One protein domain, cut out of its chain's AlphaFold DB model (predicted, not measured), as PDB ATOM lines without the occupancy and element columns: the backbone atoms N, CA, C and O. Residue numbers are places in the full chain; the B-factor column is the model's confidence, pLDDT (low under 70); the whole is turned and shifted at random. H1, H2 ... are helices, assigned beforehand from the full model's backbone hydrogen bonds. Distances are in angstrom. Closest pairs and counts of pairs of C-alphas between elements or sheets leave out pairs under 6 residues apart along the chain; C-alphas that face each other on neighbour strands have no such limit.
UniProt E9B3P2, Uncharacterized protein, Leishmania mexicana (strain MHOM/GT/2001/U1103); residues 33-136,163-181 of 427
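What this domain is: This is residues 33 to 136 and 163 to 181 of the 427 residues of an uncharacterized protein of Leishmania mexicana (strain MHOM/GT/2001/U1103) (UniProt E9B3P2). Three helical hairpins, H1 with H2, H3 with H4 and H5 with H6, are stacked side by side, with H1, H3 and H5 in one row and H2, H4 and H6 in a second row packed on it. The short H7 packs on H5 on the side away from the second row, and residues 33 to 38 stick out at the H1 and H2 end. The printed part has 123 residues with seven named helices, H1 to H7 in order, and no named strand; its class is all helix. It is compact, with a radius of gyration of the C-alphas of 13.6 A, and spans 42 by 30 by 28 A.

How they stand to each other: H1, residues 41 to 50, and H2, residues 58 to 70, form a hairpin at 6 degrees, a shallow tilt, but only just touch, with 3 pairs of C-alphas within 8 A, the closest being Ser 44 and Phe 68 at 7.4 A. H3, residues 77 to 85, touches H1 at the C-alphas of Gly 48 and Ile 79, 3.8 A apart, the same way at a steep tilt of 36 degrees, only just beyond shallow. H4, residues 89 to 98, forms a hairpin with H3, closest at the C-alphas of Leu 80 and Ala 92, 5.1 A, and touches H2 at those of Asp 69 and Leu 95, 6.6 A. H5, residues 105 to 118, touches H3 at the C-alphas of Lys 81 and Cys 115, 6.0 A; H3 and H5 are the hubs, touching four helices each. H6, residues 122 to 136, touches H5 at the C-alphas of Gly 113 and Thr 125, 4.7 A, opposite ways at 8 degrees, a shallow tilt. H4, H5 and H6 are an up-and-down bundle, each running against the one before. H7, residues 163 to 166, touches residues 107 to 111 of H5 alone, closest at the C-alphas of Leu 108 and Ala 165, 6.2 A. H1 and H6 are apart. Every O i to N i+4 pair is within hydrogen-bond range in H1 to H5; H6 has 6 of 11, and H7 is too short for such a pair.

Where its parts are: H1 begins at C-alpha 41, (172.649, 205.024, 177.395). H2 is 18.5 A from first to last C-alpha, H5 19.9 A and H6 22.7 A. H6 ends at C-alpha 136, (155.212, 188.125, 184.079).

The domain as a whole: The C-alphas of Cys 35 and Gln 123 are the two farthest apart, 43.2 A. Residues 137 to 162 are not printed, and C-alphas 136 and 163 are 22.7 A apart across this cut. Of the links that are printed whole, H3 to H4 and H5 to H6 are tight and none is long. Residues 167 to 181 hold no named element. Mean pLDDT of the printed part is 82.7; residues 54 to 55, 134 to 136 and 165 to 178 are under 70.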
ATOM      1  N   LEU A  33     175.274 215.521 166.286       75.75
ATOM      2  CA  LEU A  33     174.934 215.851 164.895       75.75
ATOM      3  C   LEU A  33     176.157 216.066 163.998       75.75
ATOM      4  O   LEU A  33     176.130 215.695 162.830       75.75
ATOM      5  N   GLU A  34     177.212 216.690 164.520       75.19
ATOM      6  CA  GLU A  34     178.387 217.090 163.734       75.19
ATOM      7  C   GLU A  34     179.525 216.076 163.861       75.19
ATOM      8  O   GLU A  34     180.226 215.812 162.886       75.19
ATOM      9  N   CYS A  35     179.713 215.489 165.048       73.69
ATOM     10  CA  CYS A  35     180.785 214.517 165.290       73.69
ATOM     11  C   CYS A  35     180.340 213.055 165.127       73.69
ATOM     12  O   CYS A  35     181.190 212.166 165.167       73.69
ATOM     13  N   GLY A  36     179.039 212.799 164.937       71.56
ATOM     14  CA  GLY A  36     178.502 211.458 164.689       71.56
ATOM     15  C   GLY A  36     178.679 210.489 165.860       71.56
ATOM     16  O   GLY A  36     178.865 209.293 165.638       71.56
ATOM     17  N   SER A  37     178.675 210.990 167.099       76.12
ATOM     18  CA  SER A  37     178.721 210.124 168.281       76.12
ATOM     19  C   SER A  37     177.498 209.191 168.303       76.12
ATOM     20  O   SER A  37     176.387 209.664 168.043       76.12
ATOM     21  N   PRO A  38     177.663 207.881 168.578       78.25
ATOM     22  CA  PRO A  38     176.531 206.968 168.653       78.25
ATOM     23  C   PRO A  38     175.637 207.335 169.837       78.25
ATOM     24  O   PRO A  38     176.117 207.577 170.944       78.25
ATOM     25  N   LEU A  39     174.328 207.359 169.600       80.75
ATOM     26  CA  LEU A  39     173.345 207.620 170.640       80.75
ATOM     27  C   LEU A  39     173.219 206.375 171.529       80.75
ATOM     28  O   LEU A  39     172.783 205.318 171.080       80.75
ATOM     29  N   ASP A  40     173.628 206.499 172.786       82.31
ATOM     30  CA  ASP A  40     173.691 205.390 173.737       82.31
ATOM     31  C   ASP A  40     173.079 205.762 175.097       82.31
ATOM     32  O   ASP A  40     172.521 206.847 175.308       82.31
ATOM     33  N   ILE A  41     173.180 204.837 176.047       81.31
ATOM     34  CA  ILE A  41     172.649 205.024 177.395       81.31
ATOM     35  C   ILE A  41     173.310 206.183 178.157       81.31
ATOM     36  O   ILE A  41     172.663 206.829 178.988       81.31
ATOM     37  N   GLU A  42     174.571 206.504 177.861       83.12
ATOM     38  CA  GLU A  42     175.273 207.608 178.506       83.12
ATOM     39  C   GLU A  42     174.639 208.949 178.124       83.12
ATOM     40  O   GLU A  42     174.464 209.831 178.970       83.12
ATOM     41  N   HIS A  43     174.207 209.088 176.870       85.25
ATOM     42  CA  HIS A  43     173.491 210.275 176.403       85.25
ATOM     43  C   HIS A  43     172.155 210.461 177.132       85.25
ATOM     44  O   HIS A  43     171.849 211.567 177.581       85.25
ATOM     45  N   SER A  44     171.397 209.378 177.319       85.69
ATOM     46  CA  SER A  44     170.156 209.376 178.107       85.69
ATOM     47  C   SER A  44     170.397 209.872 179.540       85.69
ATOM     48  O   SER A  44     169.677 210.745 180.030       85.69
ATOM     49  N   GLN A  45     171.471 209.407 180.183       86.31
ATOM     50  CA  GLN A  45     171.849 209.833 181.534       86.31
ATOM     51  C   GLN A  45     172.288 211.296 181.597       86.31
ATOM     52  O   GLN A  45     171.858 212.027 182.488       86.31
ATOM     53  N   ARG A  46     173.145 211.737 180.671       86.12
ATOM     54  CA  ARG A  46     173.685 213.105 180.643       86.12
ATOM     55  C   ARG A  46     172.592 214.135 180.360       86.12
ATOM     56  O   ARG A  46     172.546 215.164 181.032       86.12
ATOM     57  N   ILE A  47     171.673 213.841 179.435       88.44
ATOM     58  CA  ILE A  47     170.475 214.665 179.231       88.44
ATOM     59  C   ILE A  47     169.603 214.635 180.490       88.44
ATOM     60  O   ILE A  47     169.210 215.691 180.969       88.44
ATOM     61  N   GLY A  48     169.356 213.468 181.090       88.12
ATOM     62  CA  GLY A  48     168.625 213.384 182.358       88.12
ATOM     63  C   GLY A  48     169.228 214.263 183.463       88.12
ATOM     64  O   GLY A  48     168.493 214.956 184.160       88.12
ATOM     65  N   LEU A  49     170.558 214.298 183.582       87.00
ATOM     66  CA  LEU A  49     171.282 215.126 184.549       87.00
ATOM     67  C   LEU A  49     171.131 216.628 184.267       87.00
ATOM     68  O   LEU A  49     170.892 217.406 185.185       87.00
ATOM     69  N   LEU A  50     171.226 217.041 183.001       87.44
ATOM     70  CA  LEU A  50     171.057 218.443 182.600       87.44
ATOM     71  C   LEU A  50     169.687 219.018 182.984       87.44
ATOM     72  O   LEU A  50     169.564 220.229 183.157       87.44
ATOM     73  N   PHE A  51     168.674 218.163 183.104       88.25
ATOM     74  CA  PHE A  51     167.295 218.523 183.441       88.25
ATOM     75  C   PHE A  51     166.839 217.945 184.796       88.25
ATOM     76  O   PHE A  51     165.638 217.860 185.064       88.25
ATOM     77  N   SER A  52     167.763 217.475 185.643       77.31
ATOM     78  CA  SER A  52     167.389 216.803 186.896       77.31
ATOM     79  C   SER A  52     166.791 217.790 187.904       77.31
ATOM     80  O   SER A  52     165.783 217.499 188.555       77.31
ATOM     81  N   GLN A  53     167.343 219.003 187.947       70.69
ATOM     82  CA  GLN A  53     166.769 220.177 188.603       70.69
ATOM     83  C   GLN A  53     165.751 220.829 187.651       70.69
ATOM     84  O   GLN A  53     165.887 220.666 186.444       70.69
ATOM     85  N   HIS A  54     164.764 221.602 188.134       66.50
ATOM     86  CA  HIS A  54     163.772 222.321 187.289       66.50
ATOM     87  C   HIS A  54     164.374 223.375 186.322       66.50
ATOM     88  O   HIS A  54     163.687 224.298 185.886       66.50
ATOM     89  N   ALA A  55     165.665 223.280 186.026       69.44
ATOM     90  CA  ALA A  55     166.391 224.050 185.045       69.44
ATOM     91  C   ALA A  55     166.088 223.567 183.616       69.44
ATOM     92  O   ALA A  55     165.858 222.388 183.357       69.44
ATOM     93  N   GLY A  56     166.142 224.497 182.662       78.56
ATOM     94  CA  GLY A  56     166.002 224.186 181.242       78.56
ATOM     95  C   GLY A  56     164.566 224.185 180.715       78.56
ATOM     96  O   GLY A  56     163.586 224.423 181.423       78.56
ATOM     97  N   ASN A  57     164.443 223.959 179.406       87.12
ATOM     98  CA  ASN A  57     163.180 224.061 178.677       87.12
ATOM     99  C   ASN A  57     162.461 222.703 178.576       87.12
ATOM    100  O   ASN A  57     162.938 221.785 177.914       87.12
ATOM    101  N   THR A  58     161.257 222.596 179.142       88.88
ATOM    102  CA  THR A  58     160.432 221.373 179.098       88.88
ATOM    103  C   THR A  58     160.178 220.838 177.682       88.88
ATOM    104  O   THR A  58     160.178 219.624 177.473       88.88
ATOM    105  N   ASN A  59     159.976 221.712 176.691       89.50
ATOM    106  CA  ASN A  59     159.761 221.285 175.304       89.50
ATOM    107  C   ASN A  59     161.025 220.670 174.704       89.50
ATOM    108  O   ASN A  59     160.938 219.774 173.870       89.50
ATOM    109  N   GLU A  60     162.188 221.140 175.139       89.62
ATOM    110  CA  GLU A  60     163.466 220.610 174.698       89.62
ATOM    111  C   GLU A  60     163.716 219.216 175.273       89.62
ATOM    112  O   GLU A  60     164.032 218.297 174.525       89.62
ATOM    113  N   LEU A  61     163.454 219.018 176.568       90.88
ATOM    114  CA  LEU A  61     163.498 217.692 177.189       90.88
ATOM    115  C   LEU A  61     162.561 216.702 176.483       90.88
ATOM    116  O   LEU A  61     162.925 215.559 176.222       90.88
ATOM    117  N   LYS A  62     161.353 217.155 176.129       90.31
ATOM    118  CA  LYS A  62     160.381 216.335 175.401       90.31
ATOM    119  C   LYS A  62     160.875 215.936 174.006       90.31
ATOM    120  O   LYS A  62     160.606 214.819 173.573       90.31
ATOM    121  N   ARG A  63     161.602 216.819 173.310       89.69
ATOM    122  CA  ARG A  63     162.237 216.495 172.021       89.69
ATOM    123  C   ARG A  63     163.315 215.432 172.195       89.69
ATOM    124  O   ARG A  63     163.292 214.448 171.464       89.69
ATOM    125  N   TRP A  64     164.182 215.570 173.196       90.25
ATOM    126  CA  TRP A  64     165.176 214.540 173.509       90.25
ATOM    127  C   TRP A  64     164.540 213.189 173.814       90.25
ATOM    128  O   TRP A  64     164.927 212.188 173.222       90.25
ATOM    129  N   ALA A  65     163.495 213.169 174.641       89.75
ATOM    130  CA  ALA A  65     162.729 211.957 174.909       89.75
ATOM    131  C   ALA A  65     162.167 211.322 173.625       89.75
ATOM    132  O   ALA A  65     162.227 210.108 173.475       89.75
ATOM    133  N   SER A  66     161.665 212.120 172.674       89.38
ATOM    134  CA  SER A  66     161.177 211.583 171.394       89.38
ATOM    135  C   SER A  66     162.281 211.022 170.494       89.38
ATOM    136  O   SER A  66     162.023 210.084 169.751       89.38
ATOM    137  N   ILE A  67     163.500 211.565 170.574       87.31
ATOM    138  CA  ILE A  67     164.660 211.030 169.849       87.31
ATOM    139  C   ILE A  67     165.074 209.692 170.466       87.31
ATOM    140  O   ILE A  67     165.254 208.722 169.744       87.31
ATOM    141  N   PHE A  68     165.157 209.615 171.798       87.62
ATOM    142  CA  PHE A  68     165.464 208.364 172.496       87.62
ATOM    143  C   PHE A  68     164.436 207.265 172.209       87.62
ATOM    144  O   PHE A  68     164.816 206.112 172.046       87.62
ATOM    145  N   ASP A  69     163.156 207.631 172.101       84.06
ATOM    146  CA  ASP A  69     162.075 206.736 171.677       84.06
ATOM    147  C   ASP A  69     162.293 206.226 170.240       84.06
ATOM    148  O   ASP A  69     162.335 205.021 170.005       84.06
ATOM    149  N   ALA A  70     162.516 207.138 169.286       83.94
ATOM    150  CA  ALA A  70     162.693 206.796 167.873       83.94
ATOM    151  C   ALA A  70     163.937 205.933 167.596       83.94
ATOM    152  O   ALA A  70     163.882 205.026 166.769       83.94
ATOM    153  N   GLU A  71     165.035 206.204 168.300       82.06
ATOM    154  CA  GLU A  71     166.324 205.519 168.140       82.06
ATOM    155  C   GLU A  71     166.482 204.315 169.090       82.06
ATOM    156  O   GLU A  71     167.563 203.738 169.187       82.06
ATOM    157  N   ALA A  72     165.417 203.937 169.812       78.94
ATOM    158  CA  ALA A  72     165.402 202.824 170.767       78.94
ATOM    159  C   ALA A  72     166.536 202.875 171.815       78.94
ATOM    160  O   ALA A  72     167.110 201.854 172.200       78.94
ATOM    161  N   VAL A  73     166.858 204.075 172.301       81.12
ATOM    162  CA  VAL A  73     167.914 204.279 173.300       81.12
ATOM    163  C   VAL A  73     167.436 203.796 174.672       81.12
ATOM    164  O   VAL A  73     166.341 204.178 175.106       81.12
ATOM    165  N   PRO A  74     168.255 203.025 175.412       81.31
ATOM    166  CA  PRO A  74     167.918 202.605 176.766       81.31
ATOM    167  C   PRO A  74     167.551 203.784 177.678       81.31
ATOM    168  O   PRO A  74     168.255 204.797 177.778       81.31
ATOM    169  N   THR A  75     166.421 203.653 178.371       84.62
ATOM    170  CA  THR A  75     165.944 204.683 179.301       84.62
ATOM    171  C   THR A  75     166.668 204.576 180.638       84.62
ATOM    172  O   THR A  75     166.862 203.490 181.172       84.62
ATOM    173  N   THR A  76     167.047 205.723 181.201       87.44
ATOM    174  CA  THR A  76     167.771 205.812 182.476       87.44
ATOM    175  C   THR A  76     166.895 206.358 183.605       87.44
ATOM    176  O   THR A  76     165.858 206.991 183.386       87.44
ATOM    177  N   ALA A  77     167.322 206.155 184.852       87.38
ATOM    178  CA  ALA A  77     166.645 206.709 186.024       87.38
ATOM    179  C   ALA A  77     166.553 208.248 185.977       87.38
ATOM    180  O   ALA A  77     165.505 208.824 186.288       87.38
ATOM    181  N   LEU A  78     167.629 208.924 185.548       88.81
ATOM    182  CA  LEU A  78     167.680 210.387 185.511       88.81
ATOM    183  C   LEU A  78     166.733 210.986 184.472       88.81
ATOM    184  O   LEU A  78     166.076 211.981 184.776       88.81
ATOM    185  N   ILE A  79     166.608 210.391 183.279       90.94
ATOM    186  CA  ILE A  79     165.701 210.937 182.260       90.94
ATOM    187  C   ILE A  79     164.232 210.822 182.693       90.94
ATOM    188  O   ILE A  79     163.463 211.771 182.529       90.94
ATOM    189  N   LEU A  80     163.847 209.707 183.330       91.88
ATOM    190  CA  LEU A  80     162.503 209.527 183.889       91.88
ATOM    191  C   LEU A  80     162.214 210.560 184.982       91.88
ATOM    192  O   LEU A  80     161.153 211.190 184.988       91.88
ATOM    193  N   LYS A  81     163.182 210.775 185.878       90.56
ATOM    194  CA  LYS A  81     163.089 211.768 186.949       90.56
ATOM    195  C   LYS A  81     162.946 213.190 186.407       90.56
ATOM    196  O   LYS A  81     162.033 213.904 186.824       90.56
ATOM    197  N   ALA A  82     163.790 213.577 185.452       91.38
ATOM    198  CA  ALA A  82     163.734 214.876 184.788       91.38
ATOM    199  C   ALA A  82     162.360 215.116 184.140       91.38
ATOM    200  O   ALA A  82     161.722 216.144 184.372       91.38
ATOM    201  N   LEU A  83     161.839 214.134 183.397       93.44
ATOM    202  CA  LEU A  83     160.527 214.240 182.752       93.44
ATOM    203  C   LEU A  83     159.400 214.466 183.762       93.44
ATOM    204  O   LEU A  83     158.570 215.357 183.569       93.44
ATOM    205  N   VAL A  84     159.383 213.715 184.867       92.75
ATOM    206  CA  VAL A  84     158.408 213.934 185.946       92.75
ATOM    207  C   VAL A  84     158.599 215.309 186.584       92.75
ATOM    208  O   VAL A  84     157.614 216.002 186.859       92.75
ATOM    209  N   ASN A  85     159.846 215.749 186.772       90.06
ATOM    210  CA  ASN A  85     160.135 217.044 187.371       90.06
ATOM    211  C   ASN A  85     159.614 218.224 186.539       90.06
ATOM    212  O   ASN A  85     159.091 219.192 187.105       90.06
ATOM    213  N   HIS A  86     159.662 218.076 185.217       91.94
ATOM    214  CA  HIS A  86     159.127 219.003 184.223       91.94
ATOM    215  C   HIS A  86     157.637 218.779 183.888       91.94
ATOM    216  O   HIS A  86     157.111 219.365 182.938       91.94
ATOM    217  N   GLY A  87     156.925 217.941 184.652       90.50
ATOM    218  CA  GLY A  87     155.488 217.700 184.484       90.50
ATOM    219  C   GLY A  87     155.113 216.843 183.268       90.50
ATOM    220  O   GLY A  87     153.933 216.735 182.951       90.50
ATOM    221  N   GLN A  88     156.081 216.211 182.603       93.62
ATOM    222  CA  GLN A  88     155.895 215.324 181.447       93.62
ATOM    223  C   GLN A  88     155.832 213.849 181.870       93.62
ATOM    224  O   GLN A  88     156.461 212.975 181.270       93.62
ATOM    225  N   TRP A  89     155.078 213.547 182.925       93.50
ATOM    226  CA  TRP A  89     155.038 212.200 183.498       93.50
ATOM    227  C   TRP A  89     154.460 211.150 182.535       93.50
ATOM    228  O   TRP A  89     154.907 210.010 182.559       93.50
ATOM    229  N   GLN A  90     153.531 211.515 181.640       94.06
ATOM    230  CA  GLN A  90     153.021 210.591 180.616       94.06
ATOM    231  C   GLN A  90     154.121 210.171 179.636       94.06
ATOM    232  O   GLN A  90     154.176 209.019 179.218       94.06
ATOM    233  N   THR A  91     155.019 211.095 179.282       92.69
ATOM    234  CA  THR A  91     156.175 210.792 178.430       92.69
ATOM    235  C   THR A  91     157.159 209.878 179.153       92.69
ATOM    236  O   THR A  91     157.688 208.965 178.532       92.69
ATOM    237  N   ALA A  92     157.348 210.062 180.464       92.88
ATOM    238  CA  ALA A  92     158.166 209.158 181.272       92.88
ATOM    239  C   ALA A  92     157.599 207.726 181.285       92.88
ATOM    240  O   ALA A  92     158.345 206.773 181.082       92.88
ATOM    241  N   VAL A  93     156.279 207.569 181.447       91.44
ATOM    242  CA  VAL A  93     155.615 206.253 181.365       91.44
ATOM    243  C   VAL A  93     155.790 205.635 179.976       91.44
ATOM    244  O   VAL A  93     156.183 204.478 179.879       91.44
ATOM    245  N   LYS A  94     155.593 206.410 178.904       90.50
ATOM    246  CA  LYS A  94     155.795 205.925 177.530       90.50
ATOM    247  C   LYS A  94     157.230 205.434 177.292       90.50
ATOM    248  O   LYS A  94     157.424 204.392 176.681       90.50
ATOM    249  N   LEU A  95     158.239 206.153 177.788       88.75
ATOM    250  CA  LEU A  95     159.638 205.716 177.676       88.75
ATOM    251  C   LEU A  95     159.919 204.431 178.464       88.75
ATOM    252  O   LEU A  95     160.663 203.565 177.999       88.75
ATOM    253  N   LEU A  96     159.306 204.278 179.640       89.44
ATOM    254  CA  LEU A  96     159.387 203.037 180.405       89.44
ATOM    255  C   LEU A  96     158.781 201.856 179.626       89.44
ATOM    256  O   LEU A  96     159.357 200.769 179.638       89.44
ATOM    257  N   GLU A  97     157.684 202.068 178.890       85.19
ATOM    258  CA  GLU A  97     157.051 201.029 178.064       85.19
ATOM    259  C   GLU A  97     157.972 200.469 176.975       85.19
ATOM    260  O   GLU A  97     157.937 199.269 176.693       85.19
ATOM    261  N   LEU A  98     158.850 201.299 176.413       80.44
ATOM    262  CA  LEU A  98     159.861 200.856 175.447       80.44
ATOM    263  C   LEU A  98     160.887 199.908 176.074       80.44
ATOM    264  O   LEU A  98     161.474 199.077 175.392       80.44
ATOM    265  N   ASN A  99     161.081 200.009 177.390       77.25
ATOM    266  CA  ASN A  99     162.052 199.228 178.146       77.25
ATOM    267  C   ASN A  99     161.400 198.037 178.868       77.25
ATOM    268  O   ASN A  99     162.040 197.416 179.713       77.25
ATOM    269  N   LYS A 100     160.151 197.676 178.535       77.50
ATOM    270  CA  LYS A 100     159.380 196.614 179.216       77.50
ATOM    271  C   LYS A 100     160.043 195.236 179.216       77.50
ATOM    272  O   LYS A 100     159.885 194.475 180.166       77.50
ATOM    273  N   GLU A 101     160.780 194.917 178.154       71.88
ATOM    274  CA  GLU A 101     161.458 193.624 177.995       71.88
ATOM    275  C   GLU A 101     162.876 193.646 178.577       71.88
ATOM    276  O   GLU A 101     163.520 192.605 178.696       71.88
ATOM    277  N   SER A 102     163.360 194.822 178.990       72.00
ATOM    278  CA  SER A 102     164.687 194.963 179.573       72.00
ATOM    279  C   SER A 102     164.765 194.309 180.957       72.00
ATOM    280  O   SER A 102     163.802 194.284 181.729       72.00
ATOM    281  N   GLY A 103     165.960 193.831 181.311       71.69
ATOM    282  CA  GLY A 103     166.254 193.334 182.656       71.69
ATOM    283  C   GLY A 103     166.119 194.391 183.761       71.69
ATOM    284  O   GLY A 103     166.106 194.010 184.922       71.69
ATOM    285  N   VAL A 104     165.988 195.678 183.403       77.62
ATOM    286  CA  VAL A 104     165.978 196.836 184.319       77.62
ATOM    287  C   VAL A 104     164.598 197.487 184.487       77.62
ATOM    288  O   VAL A 104     164.459 198.517 185.147       77.62
ATOM    289  N   ALA A 105     163.556 196.919 183.869       83.19
ATOM    290  CA  ALA A 105     162.206 197.483 183.886       83.19
ATOM    291  C   ALA A 105     161.633 197.616 185.309       83.19
ATOM    292  O   ALA A 105     160.908 198.571 185.594       83.19
ATOM    293  N   CYS A 106     161.959 196.680 186.207       85.50
ATOM    294  CA  CYS A 106     161.495 196.684 187.594       85.50
ATOM    295  C   CYS A 106     162.109 197.849 188.383       85.50
ATOM    296  O   CYS A 106     161.382 198.627 189.002       85.50
ATOM    297  N   GLU A 107     163.427 198.017 188.288       85.75
ATOM    298  CA  GLU A 107     164.185 199.085 188.935       85.75
ATOM    299  C   GLU A 107     163.731 200.461 188.429       85.75
ATOM    300  O   GLU A 107     163.438 201.358 189.221       85.75
ATOM    301  N   LEU A 108     163.585 200.617 187.108       88.69
ATOM    302  CA  LEU A 108     163.090 201.858 186.505       88.69
ATOM    303  C   LEU A 108     161.636 202.160 186.901       88.69
ATOM    304  O   LEU A 108     161.294 203.327 187.111       88.69
ATOM    305  N   SER A 109     160.787 201.136 187.047       91.19
ATOM    306  CA  SER A 109     159.400 201.303 187.508       91.19
ATOM    307  C   SER A 109     159.340 201.824 188.940       91.19
ATOM    308  O   SER A 109     158.551 202.721 189.235       91.19
ATOM    309  N   GLU A 110     160.192 201.313 189.829       91.00
ATOM    310  CA  GLU A 110     160.287 201.803 191.204       91.00
ATOM    311  C   GLU A 110     160.829 203.243 191.257       91.00
ATOM    312  O   GLU A 110     160.251 204.086 191.950       91.00
ATOM    313  N   VAL A 111     161.869 203.575 190.481       89.50
ATOM    314  CA  VAL A 111     162.398 204.951 190.384       89.50
ATOM    315  C   VAL A 111     161.326 205.922 189.887       89.50
ATOM    316  O   VAL A 111     161.101 206.981 190.487       89.50
ATOM    317  N   LEU A 112     160.622 205.564 188.809       92.06
ATOM    318  CA  LEU A 112     159.514 206.362 188.296       92.06
ATOM    319  C   LEU A 112     158.408 206.484 189.352       92.06
ATOM    320  O   LEU A 112     157.892 207.577 189.586       92.06
ATOM    321  N   GLY A 113     158.098 205.387 190.044       91.94
ATOM    322  CA  GLY A 113     157.134 205.335 191.132       91.94
ATOM    323  C   GLY A 113     157.441 206.322 192.260       91.94
ATOM    324  O   GLY A 113     156.537 207.041 192.694       91.94
ATOM    325  N   GLN A 114     158.703 206.415 192.691       91.25
ATOM    326  CA  GLN A 114     159.164 207.405 193.674       91.25
ATOM    327  C   GLN A 114     158.945 208.837 193.164       91.25
ATOM    328  O   GLN A 114     158.379 209.676 193.869       91.25
ATOM    329  N   CYS A 115     159.323 209.118 191.916       90.44
ATOM    330  CA  CYS A 115     159.172 210.451 191.325       90.44
ATOM    331  C   CYS A 115     157.697 210.872 191.219       90.44
ATOM    332  O   CYS A 115     157.331 211.994 191.584       90.44
ATOM    333  N   LEU A 116     156.829 209.965 190.764       92.56
ATOM    334  CA  LEU A 116     155.388 210.193 190.648       92.56
ATOM    335  C   LEU A 116     154.756 210.483 192.014       92.56
ATOM    336  O   LEU A 116     154.008 211.452 192.161       92.56
ATOM    337  N   VAL A 117     155.097 209.694 193.035       91.00
ATOM    338  CA  VAL A 117     154.613 209.903 194.403       91.00
ATOM    339  C   VAL A 117     155.041 211.265 194.956       91.00
ATOM    340  O   VAL A 117     154.216 211.950 195.568       91.00
ATOM    341  N   ALA A 118     156.290 211.682 194.724       88.31
ATOM    342  CA  ALA A 118     156.793 212.988 195.154       88.31
ATOM    343  C   ALA A 118     155.993 214.158 194.551       88.31
ATOM    344  O   ALA A 118     155.831 215.192 195.194       88.31
ATOM    345  N   ARG A 119     155.437 213.981 193.344       89.44
ATOM    346  CA  ARG A 119     154.558 214.953 192.667       89.44
ATOM    347  C   ARG A 119     153.067 214.768 192.969       89.44
ATOM    348  O   ARG A 119     152.235 215.415 192.343       89.44
ATOM    349  N   GLY A 120     152.712 213.901 193.919       87.31
ATOM    350  CA  GLY A 120     151.322 213.634 194.299       87.31
ATOM    351  C   GLY A 120     150.567 212.687 193.358       87.31
ATOM    352  O   GLY A 120     149.382 212.444 193.569       87.31
ATOM    353  N   LEU A 121     151.237 212.089 192.368       92.38
ATOM    354  CA  LEU A 121     150.657 211.195 191.357       92.38
ATOM    355  C   LEU A 121     150.675 209.718 191.794       92.38
ATOM    356  O   LEU A 121     150.935 208.820 190.997       92.38
ATOM    357  N   TRP A 122     150.373 209.445 193.064       91.75
ATOM    358  CA  TRP A 122     150.474 208.102 193.655       91.75
ATOM    359  C   TRP A 122     149.570 207.052 192.988       91.75
ATOM    360  O   TRP A 122     149.917 205.874 192.956       91.75
ATOM    361  N   GLN A 123     148.432 207.460 192.418       92.81
ATOM    362  CA  GLN A 123     147.561 206.559 191.655       92.81
ATOM    363  C   GLN A 123     148.258 206.030 190.401       92.81
ATOM    364  O   GLN A 123     148.080 204.870 190.047       92.81
ATOM    365  N   GLN A 124     149.063 206.869 189.742       92.69
ATOM    366  CA  GLN A 124     149.814 206.458 188.557       92.69
ATOM    367  C   GLN A 124     150.929 205.487 188.941       92.69
ATOM    368  O   GLN A 124     151.143 204.517 188.228       92.69
ATOM    369  N   THR A 125     151.559 205.674 190.106       91.81
ATOM    370  CA  THR A 125     152.517 204.701 190.650       91.81
ATOM    371  C   THR A 125     151.891 203.320 190.826       91.81
ATOM    372  O   THR A 125     152.512 202.336 190.456       91.81
ATOM    373  N   LEU A 126     150.655 203.219 191.333       89.25
ATOM    374  CA  LEU A 126     149.983 201.917 191.447       89.25
ATOM    375  C   LEU A 126     149.648 201.302 190.084       89.25
ATOM    376  O   LEU A 126     149.754 200.092 189.939       89.25
ATOM    377  N   LYS A 127     149.317 202.115 189.075       90.56
ATOM    378  CA  LYS A 127     149.097 201.629 187.701       90.56
ATOM    379  C   LYS A 127     150.362 201.092 187.032       90.56
ATOM    380  O   LYS A 127     150.257 200.309 186.095       90.56
ATOM    381  N   LEU A 128     151.556 201.446 187.518       89.69
ATOM    382  CA  LEU A 128     152.793 200.805 187.053       89.69
ATOM    383  C   LEU A 128     152.835 199.305 187.407       89.69
ATOM    384  O   LEU A 128     153.606 198.565 186.807       89.69
ATOM    385  N   ALA A 129     152.000 198.830 188.339       84.69
ATOM    386  CA  ALA A 129     151.855 197.399 188.602       84.69
ATOM    387  C   ALA A 129     151.281 196.648 187.392       84.69
ATOM    388  O   ALA A 129     151.785 195.579 187.055       84.69
ATOM    389  N   ASP A 130     150.292 197.231 186.704       81.81
ATOM    390  CA  ASP A 130     149.681 196.645 185.501       81.81
ATOM    391  C   ASP A 130     150.740 196.462 184.399       81.81
ATOM    392  O   ASP A 130     150.791 195.438 183.717       81.81
ATOM    393  N   PHE A 131     151.647 197.438 184.282       81.00
ATOM    394  CA  PHE A 131     152.800 197.380 183.389       81.00
ATOM    395  C   PHE A 131     153.745 196.214 183.728       81.00
ATOM    396  O   PHE A 131     154.132 195.454 182.839       81.00
ATOM    397  N   LEU A 132     154.086 196.033 185.007       81.00
ATOM    398  CA  LEU A 132     154.960 194.942 185.447       81.00
ATOM    399  C   LEU A 132     154.299 193.560 185.310       81.00
ATOM    400  O   LEU A 132     154.981 192.568 185.051       81.00
ATOM    401  N   GLN A 133     152.975 193.481 185.445       78.06
ATOM    402  CA  GLN A 133     152.228 192.230 185.325       78.06
ATOM    403  C   GLN A 133     152.251 191.666 183.896       78.06
ATOM    404  O   GLN A 133     152.476 190.469 183.718       78.06
ATOM    405  N   LEU A 134     152.139 192.526 182.876       64.75
ATOM    406  CA  LEU A 134     152.233 192.134 181.461       64.75
ATOM    407  C   LEU A 134     153.567 191.452 181.104       64.75
ATOM    408  O   LEU A 134     153.620 190.657 180.168       64.75
ATOM    409  N   ARG A 135     154.641 191.725 181.856       64.50
ATOM    410  CA  ARG A 135     155.938 191.047 181.704       64.50
ATOM    411  C   ARG A 135     155.913 189.627 182.272       64.50
ATOM    412  O   ARG A 135     156.493 188.720 181.681       64.50
ATOM    413  N   HIS A 136     155.257 189.427 183.415       58.44
ATOM    414  CA  HIS A 136     155.212 188.125 184.079       58.44
ATOM    415  C   HIS A 136     154.370 187.092 183.326       58.44
ATOM    416  O   HIS A 136     154.724 185.914 183.344       58.44
ATOM    417  N   GLN A 163     173.460 199.192 186.311       70.81
ATOM    418  CA  GLN A 163     174.222 200.032 187.236       70.81
ATOM    419  C   GLN A 163     173.669 201.461 187.286       70.81
ATOM    420  O   GLN A 163     173.480 202.008 188.368       70.81
ATOM    421  N   MET A 164     173.318 202.045 186.143       71.81
ATOM    422  CA  MET A 164     172.783 203.407 186.072       71.81
ATOM    423  C   MET A 164     171.354 203.527 186.625       71.81
ATOM    424  O   MET A 164     170.966 204.605 187.079       71.81
ATOM    425  N   ALA A 165     170.575 202.439 186.621       63.44
ATOM    426  CA  ALA A 165     169.237 202.396 187.210       63.44
ATOM    427  C   ALA A 165     169.249 202.108 188.722       63.44
ATOM    428  O   ALA A 165     168.447 202.681 189.459       63.44
ATOM    429  N   SER A 166     170.138 201.224 189.186       58.66
ATOM    430  CA  SER A 166     170.065 200.643 190.533       58.66
ATOM    431  C   SER A 166     171.205 201.050 191.467       58.66
ATOM    432  O   SER A 166     171.080 200.877 192.676       58.66
ATOM    433  N   ASN A 167     172.351 201.508 190.950       64.56
ATOM    434  CA  ASN A 167     173.508 201.813 191.784       64.56
ATOM    435  C   ASN A 167     173.525 203.312 192.139       64.56
ATOM    436  O   ASN A 167     173.796 204.151 191.274       64.56
ATOM    437  N   PRO A 168     173.308 203.670 193.421       58.16
ATOM    438  CA  PRO A 168     173.271 205.063 193.848       58.16
ATOM    439  C   PRO A 168     174.587 205.802 193.580       58.16
ATOM    440  O   PRO A 168     174.558 207.020 193.444       58.16
ATOM    441  N   ALA A 169     175.724 205.110 193.438       64.31
ATOM    442  CA  ALA A 169     177.004 205.733 193.094       64.31
ATOM    443  C   ALA A 169     176.977 206.498 191.755       64.31
ATOM    444  O   ALA A 169     177.725 207.459 191.604       64.31
ATOM    445  N   PHE A 170     176.095 206.123 190.819       65.62
ATOM    446  CA  PHE A 170     175.939 206.783 189.515       65.62
ATOM    447  C   PHE A 170     174.948 207.958 189.531       65.62
ATOM    448  O   PHE A 170     174.735 208.605 188.503       65.62
ATOM    449  N   LEU A 171     174.350 208.246 190.690       68.12
ATOM    450  CA  LEU A 171     173.473 209.391 190.910       68.12
ATOM    451  C   LEU A 171     174.162 210.412 191.834       68.12
ATOM    452  O   LEU A 171     174.769 209.997 192.834       68.12
ATOM    453  N   PRO A 172     174.040 211.726 191.556       69.50
ATOM    454  CA  PRO A 172     174.390 212.774 192.519       69.50
ATOM    455  C   PRO A 172     173.663 212.559 193.850       69.50
ATOM    456  O   PRO A 172     172.557 212.017 193.865       69.50
ATOM    457  N   GLU A 173     174.264 212.964 194.972       67.62
ATOM    458  CA  GLU A 173     173.694 212.709 196.305       67.62
ATOM    459  C   GLU A 173     172.294 213.307 196.471       67.62
ATOM    460  O   GLU A 173     171.419 212.675 197.062       67.62
ATOM    461  N   GLU A 174     172.058 214.472 195.875       67.81
ATOM    462  CA  GLU A 174     170.781 215.186 195.877       67.81
ATOM    463  C   GLU A 174     169.686 214.416 195.131       67.81
ATOM    464  O   GLU A 174     168.493 214.575 195.401       67.81
ATOM    465  N   GLU A 175     170.083 213.560 194.188       67.75
ATOM    466  CA  GLU A 175     169.164 212.811 193.346       67.75
ATOM    467  C   GLU A 175     168.804 211.434 193.933       67.75
ATOM    468  O   GLU A 175     167.857 210.801 193.450       67.75
ATOM    469  N   ARG A 176     169.495 210.988 194.994       69.06
ATOM    470  CA  ARG A 176     169.282 209.694 195.662       69.06
ATOM    471  C   ARG A 176     168.069 209.747 196.593       69.06
ATOM    472  O   ARG A 176     168.142 210.234 197.720       69.06
ATOM    473  N   THR A 177     166.940 209.197 196.158       67.00
ATOM    474  CA  THR A 177     165.770 208.996 197.025       67.00
ATOM    475  C   THR A 177     165.898 207.710 197.841       67.00
ATOM    476  O   THR A 177     166.198 206.641 197.322       67.00
ATOM    477  N   THR A 178     165.660 207.812 199.150       64.81
ATOM    478  CA  THR A 178     165.854 206.710 200.111       64.81
ATOM    479  C   THR A 178     164.582 205.921 200.430       64.81
ATOM    480  O   THR A 178     164.650 204.912 201.132       64.81
ATOM    481  N   TYR A 179     163.420 206.354 199.940       78.69
ATOM    482  CA  TYR A 179     162.128 205.738 200.253       78.69
ATOM    483  C   TYR A 179     161.583 204.928 199.073       78.69
ATOM    484  O   TYR A 179     161.883 205.236 197.929       78.69
ATOM    485  N   CYS A 180     160.739 203.926 199.347       88.38
ATOM    486  CA  CYS A 180     160.108 203.126 198.297       88.38
ATOM    487  C   CYS A 180     158.824 203.786 197.755       88.38
ATOM    488  O   CYS A 180     157.910 204.122 198.523       88.38
ATOM    489  N   GLY A 181     158.754 203.963 196.436       89.75
ATOM    490  CA  GLY A 181     157.662 204.585 195.696       89.75
ATOM    491  C   GLY A 181     156.376 203.778 195.800       89.75
ATOM    492  O   GLY A 181     155.359 204.317 196.241       89.75
TER     493      GLY A 181